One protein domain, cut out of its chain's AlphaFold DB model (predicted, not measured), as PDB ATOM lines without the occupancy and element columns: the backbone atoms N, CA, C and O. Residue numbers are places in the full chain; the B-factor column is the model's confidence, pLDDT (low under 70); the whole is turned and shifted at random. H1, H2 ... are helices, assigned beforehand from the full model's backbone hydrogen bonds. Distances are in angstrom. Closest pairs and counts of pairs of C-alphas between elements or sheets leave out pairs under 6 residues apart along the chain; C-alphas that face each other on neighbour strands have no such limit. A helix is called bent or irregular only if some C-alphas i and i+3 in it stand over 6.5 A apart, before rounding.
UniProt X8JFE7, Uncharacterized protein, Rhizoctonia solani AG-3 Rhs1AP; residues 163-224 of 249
ATOM      1  N   VAL A 163     175.740 159.578 175.471       68.25
ATOM      2  CA  VAL A 163     175.960 160.355 174.254       68.25
ATOM      3  C   VAL A 163     175.356 159.595 173.071       68.25
ATOM      4  O   VAL A 163     175.662 158.409 172.908       68.25
ATOM      5  N   PRO A 164     174.525 160.233 172.226       66.50
ATOM      6  CA  PRO A 164     174.080 159.644 170.968       66.50
ATOM      7  C   PRO A 164     175.281 159.219 170.120       66.50
ATOM      8  O   PRO A 164     176.295 159.914 170.107       66.50
ATOM      9  N   ALA A 165     175.177 158.125 169.357       64.06
ATOM     10  CA  ALA A 165     176.280 157.631 168.519       64.06
ATOM     11  C   ALA A 165     176.878 158.721 167.598       64.06
ATOM     12  O   ALA A 165     178.081 158.748 167.357       64.06
ATOM     13  N   THR A 166     176.059 159.676 167.153       63.34
ATOM     14  CA  THR A 166     176.484 160.831 166.347       63.34
ATOM     15  C   THR A 166     177.481 161.751 167.057       63.34
ATOM     16  O   THR A 166     178.318 162.362 166.404       63.34
ATOM     17  N   GLU A 167     177.420 161.848 168.386       71.69
ATOM     18  CA  GLU A 167     178.337 162.651 169.206       71.69
ATOM     19  C   GLU A 167     179.623 161.894 169.572       71.69
ATOM     20  O   GLU A 167     180.624 162.514 169.923       71.69
ATOM     21  N   TRP A 168     179.649 160.567 169.402       70.69
ATOM     22  CA  TRP A 168     180.866 159.751 169.524       70.69
ATOM     23  C   TRP A 168     181.809 159.888 168.319       70.69
ATOM     24  O   TRP A 168     182.844 159.225 168.264       70.69
ATOM     25  N   GLY A 169     181.442 160.700 167.320       70.31
ATOM     26  CA  GLY A 169     182.115 160.705 166.023       70.31
ATOM     27  C   GLY A 169     181.939 159.383 165.270       70.31
ATOM     28  O   GLY A 169     182.717 159.094 164.361       70.31
ATOM     29  N   ALA A 170     180.946 158.567 165.651       72.12
ATOM     30  CA  ALA A 170     180.636 157.346 164.931       72.12
ATOM     31  C   ALA A 170     180.089 157.717 163.552       72.12
ATOM     32  O   ALA A 170     179.168 158.531 163.429       72.12
ATOM     33  N   SER A 171     180.666 157.117 162.513       78.75
ATOM     34  CA  SER A 171     180.186 157.305 161.150       78.75
ATOM     35  C   SER A 171     178.709 156.907 161.055       78.75
ATOM     36  O   SER A 171     178.299 155.906 161.656       78.75
ATOM     37  N   PRO A 172     177.891 157.662 160.305       83.44
ATOM     38  CA  PRO A 172     176.504 157.295 160.076       83.44
ATOM     39  C   PRO A 172     176.432 155.931 159.379       83.44
ATOM     40  O   PRO A 172     177.366 155.504 158.699       83.44
ATOM     41  N   TRP A 173     175.312 155.223 159.547       82.25
ATOM     42  CA  TRP A 173     175.176 153.824 159.121       82.25
ATOM     43  C   TRP A 173     175.608 153.574 157.670       82.25
ATOM     44  O   TRP A 173     176.291 152.595 157.376       82.25
ATOM     45  N   ASN A 174     175.259 154.491 156.764       87.00
ATOM     46  CA  ASN A 174     175.594 154.453 155.339       87.00
ATOM     47  C   ASN A 174     177.100 154.577 155.039       87.00
ATOM     48  O   ASN A 174     177.526 154.143 153.971       87.00
ATOM     49  N   GLU A 175     177.895 155.104 155.966       87.25
ATOM     50  CA  GLU A 175     179.349 155.276 155.846       87.25
ATOM     51  C   GLU A 175     180.149 154.158 156.529       87.25
ATOM     52  O   GLU A 175     181.343 154.013 156.274       87.25
ATOM     53  N   LEU A 176     179.499 153.328 157.352       83.81
ATOM     54  CA  LEU A 176     180.135 152.162 157.963       83.81
ATOM     55  C   LEU A 176     180.521 151.113 156.913       83.81
ATOM     56  O   LEU A 176     179.761 150.834 155.979       83.81
ATOM     57  N   THR A 177     181.673 150.474 157.111       85.69
ATOM     58  CA  THR A 177     182.076 149.308 156.319       85.69
ATOM     59  C   THR A 177     181.139 148.127 156.583       85.69
ATOM     60  O   THR A 177     180.473 148.044 157.619       85.69
ATOM     61  N   ALA A 178     181.117 147.158 155.666       82.31
ATOM     62  CA  ALA A 178     180.346 145.931 155.858       82.31
ATOM     63  C   ALA A 178     180.725 145.198 157.160       82.31
ATOM     64  O   ALA A 178     179.838 144.729 157.867       82.31
ATOM     65  N   SER A 179     182.017 145.157 157.516       78.06
ATOM     66  CA  SER A 179     182.481 144.532 158.761       78.06
ATOM     67  C   SER A 179     181.998 145.270 160.010       78.06
ATOM     68  O   SER A 179     181.569 144.629 160.961       78.06
ATOM     69  N   GLN A 180     181.994 146.607 160.002       81.50
ATOM     70  CA  GLN A 180     181.481 147.406 161.119       81.50
ATOM     71  C   GLN A 180     179.976 147.205 161.319       81.50
ATOM     72  O   GLN A 180     179.534 147.003 162.448       81.50
ATOM     73  N   ARG A 181     179.191 147.214 160.232       82.25
ATOM     74  CA  ARG A 181     177.746 146.938 160.307       82.25
ATOM     75  C   ARG A 181     177.480 145.537 160.845       82.25
ATOM     76  O   ARG A 181     176.654 145.377 161.732       82.25
ATOM     77  N   PHE A 182     178.211 144.544 160.345       81.56
ATOM     78  CA  PHE A 182     178.081 143.158 160.790       81.56
ATOM     79  C   PHE A 182     178.385 142.993 162.285       81.56
ATOM     80  O   PHE A 182     177.614 142.351 162.991       81.56
ATOM     81  N   SER A 183     179.450 143.630 162.783       80.12
ATOM     82  CA  SER A 183     179.761 143.675 164.216       80.12
ATOM     83  C   SER A 183     178.612 144.246 165.049       80.12
ATOM     84  O   SER A 183     178.200 143.615 166.018       80.12
ATOM     85  N   ILE A 184     178.050 145.394 164.651       82.44
ATOM     86  CA  ILE A 184     176.938 146.027 165.378       82.44
ATOM     87  C   ILE A 184     175.702 145.119 165.404       82.44
ATOM     88  O   ILE A 184     175.110 144.929 166.464       82.44
ATOM     89  N   GLU A 185     175.335 144.524 164.267       84.25
ATOM     90  CA  GLU A 185     174.177 143.624 164.173       84.25
ATOM     91  C   GLU A 185     174.341 142.377 165.054       84.25
ATOM     92  O   GLU A 185     173.410 141.993 165.761       84.25
ATOM     93  N   ILE A 186     175.532 141.768 165.084       82.44
ATOM     94  CA  ILE A 186     175.799 140.635 165.983       82.44
ATOM     95  C   ILE A 186     175.717 141.074 167.442       82.44
ATOM     96  O   ILE A 186     175.123 140.367 168.251       82.44
ATOM     97  N   THR A 187     176.287 142.228 167.795       81.81
ATOM     98  CA  THR A 187     176.195 142.756 169.160       81.81
ATOM     99  C   THR A 187     174.738 142.979 169.571       81.81
ATOM    100  O   THR A 187     174.356 142.572 170.666       81.81
ATOM    101  N   HIS A 188     173.906 143.561 168.702       83.81
ATOM    102  CA  HIS A 188     172.473 143.717 168.964       83.81
ATOM    103  C   HIS A 188     171.770 142.372 169.132       83.81
ATOM    104  O   HIS A 188     171.022 142.202 170.088       83.81
ATOM    105  N   TYR A 189     172.046 141.408 168.253       82.12
ATOM    106  CA  TYR A 189     171.487 140.064 168.356       82.12
ATOM    107  C   TYR A 189     171.866 139.385 169.678       82.12
ATOM    108  O   TYR A 189     171.006 138.823 170.350       82.12
ATOM    109  N   LEU A 190     173.137 139.461 170.082       79.62
ATOM    110  CA  LEU A 190     173.595 138.904 171.354       79.62
ATOM    111  C   LEU A 190     172.892 139.580 172.533       79.62
ATOM    112  O   LEU A 190     172.390 138.878 173.402       79.62
ATOM    113  N   LEU A 191     172.805 140.913 172.547       80.62
ATOM    114  CA  LEU A 191     172.107 141.654 173.603       80.62
ATOM    115  C   LEU A 191     170.623 141.288 173.681       80.62
ATOM    116  O   LEU A 191     170.118 141.029 174.769       80.62
ATOM    117  N   ASP A 192     169.930 141.230 172.547       79.12
ATOM    118  CA  ASP A 192     168.517 140.848 172.487       79.12
ATOM    119  C   ASP A 192     168.308 139.429 173.037       79.12
ATOM    120  O   ASP A 192     167.477 139.204 173.915       79.12
ATOM    121  N   LYS A 193     169.156 138.481 172.620       75.94
ATOM    122  CA  LYS A 193     169.061 137.075 173.036       75.94
ATOM    123  C   LYS A 193     169.476 136.802 174.474       75.94
ATOM    124  O   LYS A 193     169.107 135.750 175.005       75.94
ATOM    125  N   THR A 194     170.269 137.666 175.104       72.19
ATOM    126  CA  THR A 194     170.789 137.409 176.456       72.19
ATOM    127  C   THR A 194     170.284 138.352 177.536       72.19
ATOM    128  O   THR A 194     170.293 137.961 178.703       72.19
ATOM    129  N   SER A 195     169.812 139.551 177.186       73.62
ATOM    130  CA  SER A 195     169.421 140.587 178.154       73.62
ATOM    131  C   SER A 195     168.389 140.112 179.177       73.62
ATOM    132  O   SER A 195     168.556 140.368 180.369       73.62
ATOM    133  N   ALA A 196     167.364 139.372 178.740       69.62
ATOM    134  CA  ALA A 196     166.341 138.822 179.628       69.62
ATOM    135  C   ALA A 196     166.952 137.897 180.693       69.62
ATOM    136  O   ALA A 196     166.716 138.102 181.884       69.62
ATOM    137  N   GLY A 197     167.828 136.975 180.285       67.06
ATOM    138  CA  GLY A 197     168.521 136.067 181.199       67.06
ATOM    139  C   GLY A 197     169.405 136.802 182.206       67.06
ATOM    140  O   GLY A 197     169.426 136.452 183.384       67.06
ATOM    141  N   PHE A 198     170.062 137.892 181.798       71.62
ATOM    142  CA  PHE A 198     170.882 138.703 182.705       71.62
ATOM    143  C   PHE A 198     170.094 139.424 183.805       71.62
ATOM    144  O   PHE A 198     170.681 139.765 184.834       71.62
ATOM    145  N   THR A 199     168.775 139.586 183.663       68.88
ATOM    146  CA  THR A 199     167.907 140.072 184.757       68.88
ATOM    147  C   THR A 199     168.002 139.163 185.985       68.88
ATOM    148  O   THR A 199     167.919 139.621 187.123       68.88
ATOM    149  N   TYR A 200     168.275 137.881 185.751       67.50
ATOM    150  CA  TYR A 200     168.425 136.851 186.766       67.50
ATOM    151  C   TYR A 200     169.887 136.444 186.953       67.50
ATOM    152  O   TYR A 200     170.169 135.351 187.429       67.50
ATOM    153  N   ALA A 201     170.852 137.312 186.624       67.75
ATOM    154  CA  ALA A 201     172.280 137.015 186.776       67.75
ATOM    155  C   ALA A 201     172.712 136.771 188.234       67.75
ATOM    156  O   ALA A 201     173.831 136.328 188.476       67.75
ATOM    157  N   TYR A 202     171.867 137.060 189.226       63.38
ATOM    158  CA  TYR A 202     172.078 136.624 190.609       63.38
ATOM    159  C   TYR A 202     171.808 135.121 190.794       63.38
ATOM    160  O   TYR A 202     172.394 134.508 191.687       63.38
ATOM    161  N   ALA A 203     170.956 134.528 189.952       63.28
ATOM    162  CA  ALA A 203     170.598 133.125 190.003       63.28
ATOM    163  C   ALA A 203     171.786 132.268 189.516       63.28
ATOM    164  O   ALA A 203     172.300 132.465 188.411       63.28
ATOM    165  N   PRO A 204     172.251 131.294 190.309       58.56
ATOM    166  CA  PRO A 204     173.494 130.564 190.035       58.56
ATOM    167  C   PRO A 204     173.471 129.772 188.745       58.56
ATOM    168  O   PRO A 204     174.487 129.673 188.062       58.56
ATOM    169  N   PHE A 205     172.312 129.209 188.413       61.41
ATOM    170  CA  PHE A 205     172.134 128.434 187.198       61.41
ATOM    171  C   PHE A 205     172.199 129.315 185.959       61.41
ATOM    172  O   PHE A 205     172.738 128.879 184.962       61.41
ATOM    173  N   ILE A 206     171.748 130.570 186.025       62.28
ATOM    174  CA  ILE A 206     171.937 131.526 184.931       62.28
ATOM    175  C   ILE A 206     173.424 131.853 184.780       62.28
ATOM    176  O   ILE A 206     173.935 131.863 183.660       62.28
ATOM    177  N   ARG A 207     174.140 132.042 185.902       61.91
ATOM    178  CA  ARG A 207     175.599 132.263 185.892       61.91
ATOM    179  C   ARG A 207     176.367 131.103 185.261       61.91
ATOM    180  O   ARG A 207     177.331 131.364 184.556       61.91
ATOM    181  N   THR A 208     175.952 129.864 185.535       59.41
ATOM    182  CA  THR A 208     176.622 128.640 185.052       59.41
ATOM    183  C   THR A 208     176.132 128.160 183.688       59.41
ATOM    184  O   THR A 208     176.896 127.540 182.965       59.41
ATOM    185  N   TRP A 209     174.878 128.421 183.314       57.72
ATOM    186  CA  TRP A 209     174.306 127.975 182.040       57.72
ATOM    187  C   TRP A 209     174.731 128.859 180.872       57.72
ATOM    188  O   TRP A 209     174.966 128.356 179.777       57.72
ATOM    189  N   ARG A 210     174.843 130.174 181.093       60.28
ATOM    190  CA  ARG A 210     175.228 131.121 180.038       60.28
ATOM    191  C   ARG A 210     176.685 131.568 180.094       60.28
ATOM    192  O   ARG A 210     177.019 132.395 179.256       60.28
ATOM    193  N   ASP A 211     177.480 131.066 181.055       64.31
ATOM    194  CA  ASP A 211     178.830 131.526 181.427       64.31
ATOM    195  C   ASP A 211     178.973 133.035 181.184       64.31
ATOM    196  O   ASP A 211     179.289 133.474 180.084       64.31
ATOM    197  N   ILE A 212     178.724 133.868 182.201       69.81
ATOM    198  CA  ILE A 212     178.827 135.338 182.062       69.81
ATOM    199  C   ILE A 212     180.141 135.745 181.370       69.81
ATOM    200  O   ILE A 212     180.159 136.680 180.570       69.81
ATOM    201  N   ASP A 213     181.210 134.993 181.618       68.88
ATOM    202  CA  ASP A 213     182.502 135.122 180.955       68.88
ATOM    203  C   ASP A 213     182.437 134.848 179.439       68.88
ATOM    204  O   ASP A 213     182.985 135.628 178.661       68.88
ATOM    205  N   GLU A 214     181.730 133.801 178.999       73.62
ATOM    206  CA  GLU A 214     181.463 133.493 177.586       73.62
ATOM    207  C   GLU A 214     180.632 134.599 176.923       73.62
ATOM    208  O   GLU A 214     180.966 135.045 175.826       73.62
ATOM    209  N   PHE A 215     179.590 135.109 177.584       77.25
ATOM    210  CA  PHE A 215     178.845 136.258 177.062       77.25
ATOM    211  C   PHE A 215     179.732 137.500 176.922       77.25
ATOM    212  O   PHE A 215     179.741 138.126 175.862       77.25
ATOM    213  N   CYS A 216     180.488 137.852 177.965       77.12
ATOM    214  CA  CYS A 216     181.412 138.984 177.942       77.12
ATOM    215  C   CYS A 216     182.451 138.829 176.824       77.12
ATOM    216  O   CYS A 216     182.745 139.793 176.114       77.12
ATOM    217  N   TRP A 217     182.964 137.613 176.627       77.75
ATOM    218  CA  TRP A 217     183.885 137.287 175.545       77.75
ATOM    219  C   TRP A 217     183.232 137.429 174.166       77.75
ATOM    220  O   TRP A 217     183.771 138.117 173.303       77.75
ATOM    221  N   ASN A 218     182.036 136.873 173.970       78.88
ATOM    222  CA  ASN A 218     181.283 136.983 172.719       78.88
ATOM    223  C   ASN A 218     180.931 138.439 172.391       78.88
ATOM    224  O   ASN A 218     181.050 138.853 171.240       78.88
ATOM    225  N   MET A 219     180.562 139.240 173.393       81.56
ATOM    226  CA  MET A 219     180.326 140.678 173.247       81.56
ATOM    227  C   MET A 219     181.596 141.434 172.856       81.56
ATOM    228  O   MET A 219     181.558 142.291 171.969       81.56
ATOM    229  N   LEU A 220     182.735 141.107 173.472       80.25
ATOM    230  CA  LEU A 220     184.027 141.685 173.113       80.25
ATOM    231  C   LEU A 220     184.412 141.319 171.672       80.25
ATOM    232  O   LEU A 220     184.774 142.197 170.896       80.25
ATOM    233  N   CYS A 221     184.281 140.051 171.283       78.38
ATOM    234  CA  CYS A 221     184.569 139.603 169.922       78.38
ATOM    235  C   CYS A 221     183.633 140.244 168.890       78.38
ATOM    236  O   CYS A 221     184.102 140.704 167.853       78.38
ATOM    237  N   ALA A 222     182.331 140.324 169.178       78.56
ATOM    238  CA  ALA A 222     181.346 140.928 168.284       78.56
ATOM    239  C   ALA A 222     181.571 142.435 168.097       78.56
ATOM    240  O   ALA A 222     181.456 142.938 166.981       78.56
ATOM    241  N   SER A 223     181.947 143.146 169.165       77.00
ATOM    242  CA  SER A 223     182.156 144.601 169.138       77.00
ATOM    243  C   SER A 223     183.458 145.041 168.457       77.00
ATOM    244  O   SER A 223     183.633 146.235 168.200       77.00
ATOM    245  N   VAL A 224     184.356 144.110 168.113       78.75
ATOM    246  CA  VAL A 224     185.617 144.402 167.418       78.75
ATOM    247  C   VAL A 224     185.532 143.946 165.953       78.75
ATOM    248  O   VAL A 224     185.657 142.754 165.681       78.75
TER     249      VAL A 224
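AT A GLANCE: This is residues 163 to 224 of the 249 residues of an uncharacterized protein of Rhizoctonia solani AG-3 Rhs1AP (UniProt X8JFE7). A long helix, H2, makes the length of this loose model, and the shorter H4 folds back beside part of it, running opposite ways, with the little helix H3 in the turn between them. At the other end, where H2 begins, the first residues, 163 to 170 with the four-residue H1, stick out to one side. The printed part has 62 residues with four named helices, in the order H1, H2, H3, H4, and no named strand; the class is all helix. The whole is loose, with a radius of gyration of the C-alphas of 14.3 A, and elongated, spanning 42 by 23 by 15 A.

IN THESE COORDINATES: Start at C-alpha 165 at (176.280, 157.631, 168.519), where H1 begins; it covers residues 165 to 168. Go on to C-alpha 178 at (180.346, 145.931, 155.858): here H2 begins, and it runs through residues 178 to 198, 29.4 A from first to last C-alpha. Look near residue 192 for a kink of 33 degrees in H2. H2 is also irregular, with C-alphas 193 and 196 standing 7.3 A apart. Next comes H3, residues 204 to 209, 8.4 A long. H4 takes residues 212 to 223 and measures 16.2 A; find its end at C-alpha 223, (182.156, 144.601, 169.138).

HOW THE PARTS SIT: Begin at H1, which is apart from H2, H3 and H4. Then compare Ser 183 of H2 with Ala 222 of H4: their C-alphas, the closest of these two helices, are 5.2 A apart. H2 and H4 touch at a shallow tilt of 23 degrees, opposite ways. H2 touches H4 with residues 183 to 190 alone, and H4 touches H2 with residues 219 to 223 alone. H2 and H3 are close but not clearly touching; their closest C-alphas, those of Gly 197 and Ile 206, are 6.8 A apart. These two run opposite ways at a steep tilt of 39 degrees. H3 and H4 meet only through their link. In H3 and H4 every O i to N i+4 pair is within hydrogen-bond range, in H2 15 of 17 are, and H1 is too short for such a pair.

THE WHOLE: The two C-alphas farthest apart are those of Glu 175 and Pro 204, 42.6 A. Residues 163 to 170, of which 165 to 168 belong to H1, stand free; the body without them spans 42 by 17 by 12 A. The printed part has no cut. The links from H2 to H3 and from H3 to H4 are tight, and the link from H1 to H2, with 9 residues, is short. The mean pLDDT of the printed part is 74.2; look for values under 70 at residues 163 to 166, 196 to 197 and 199 to 213.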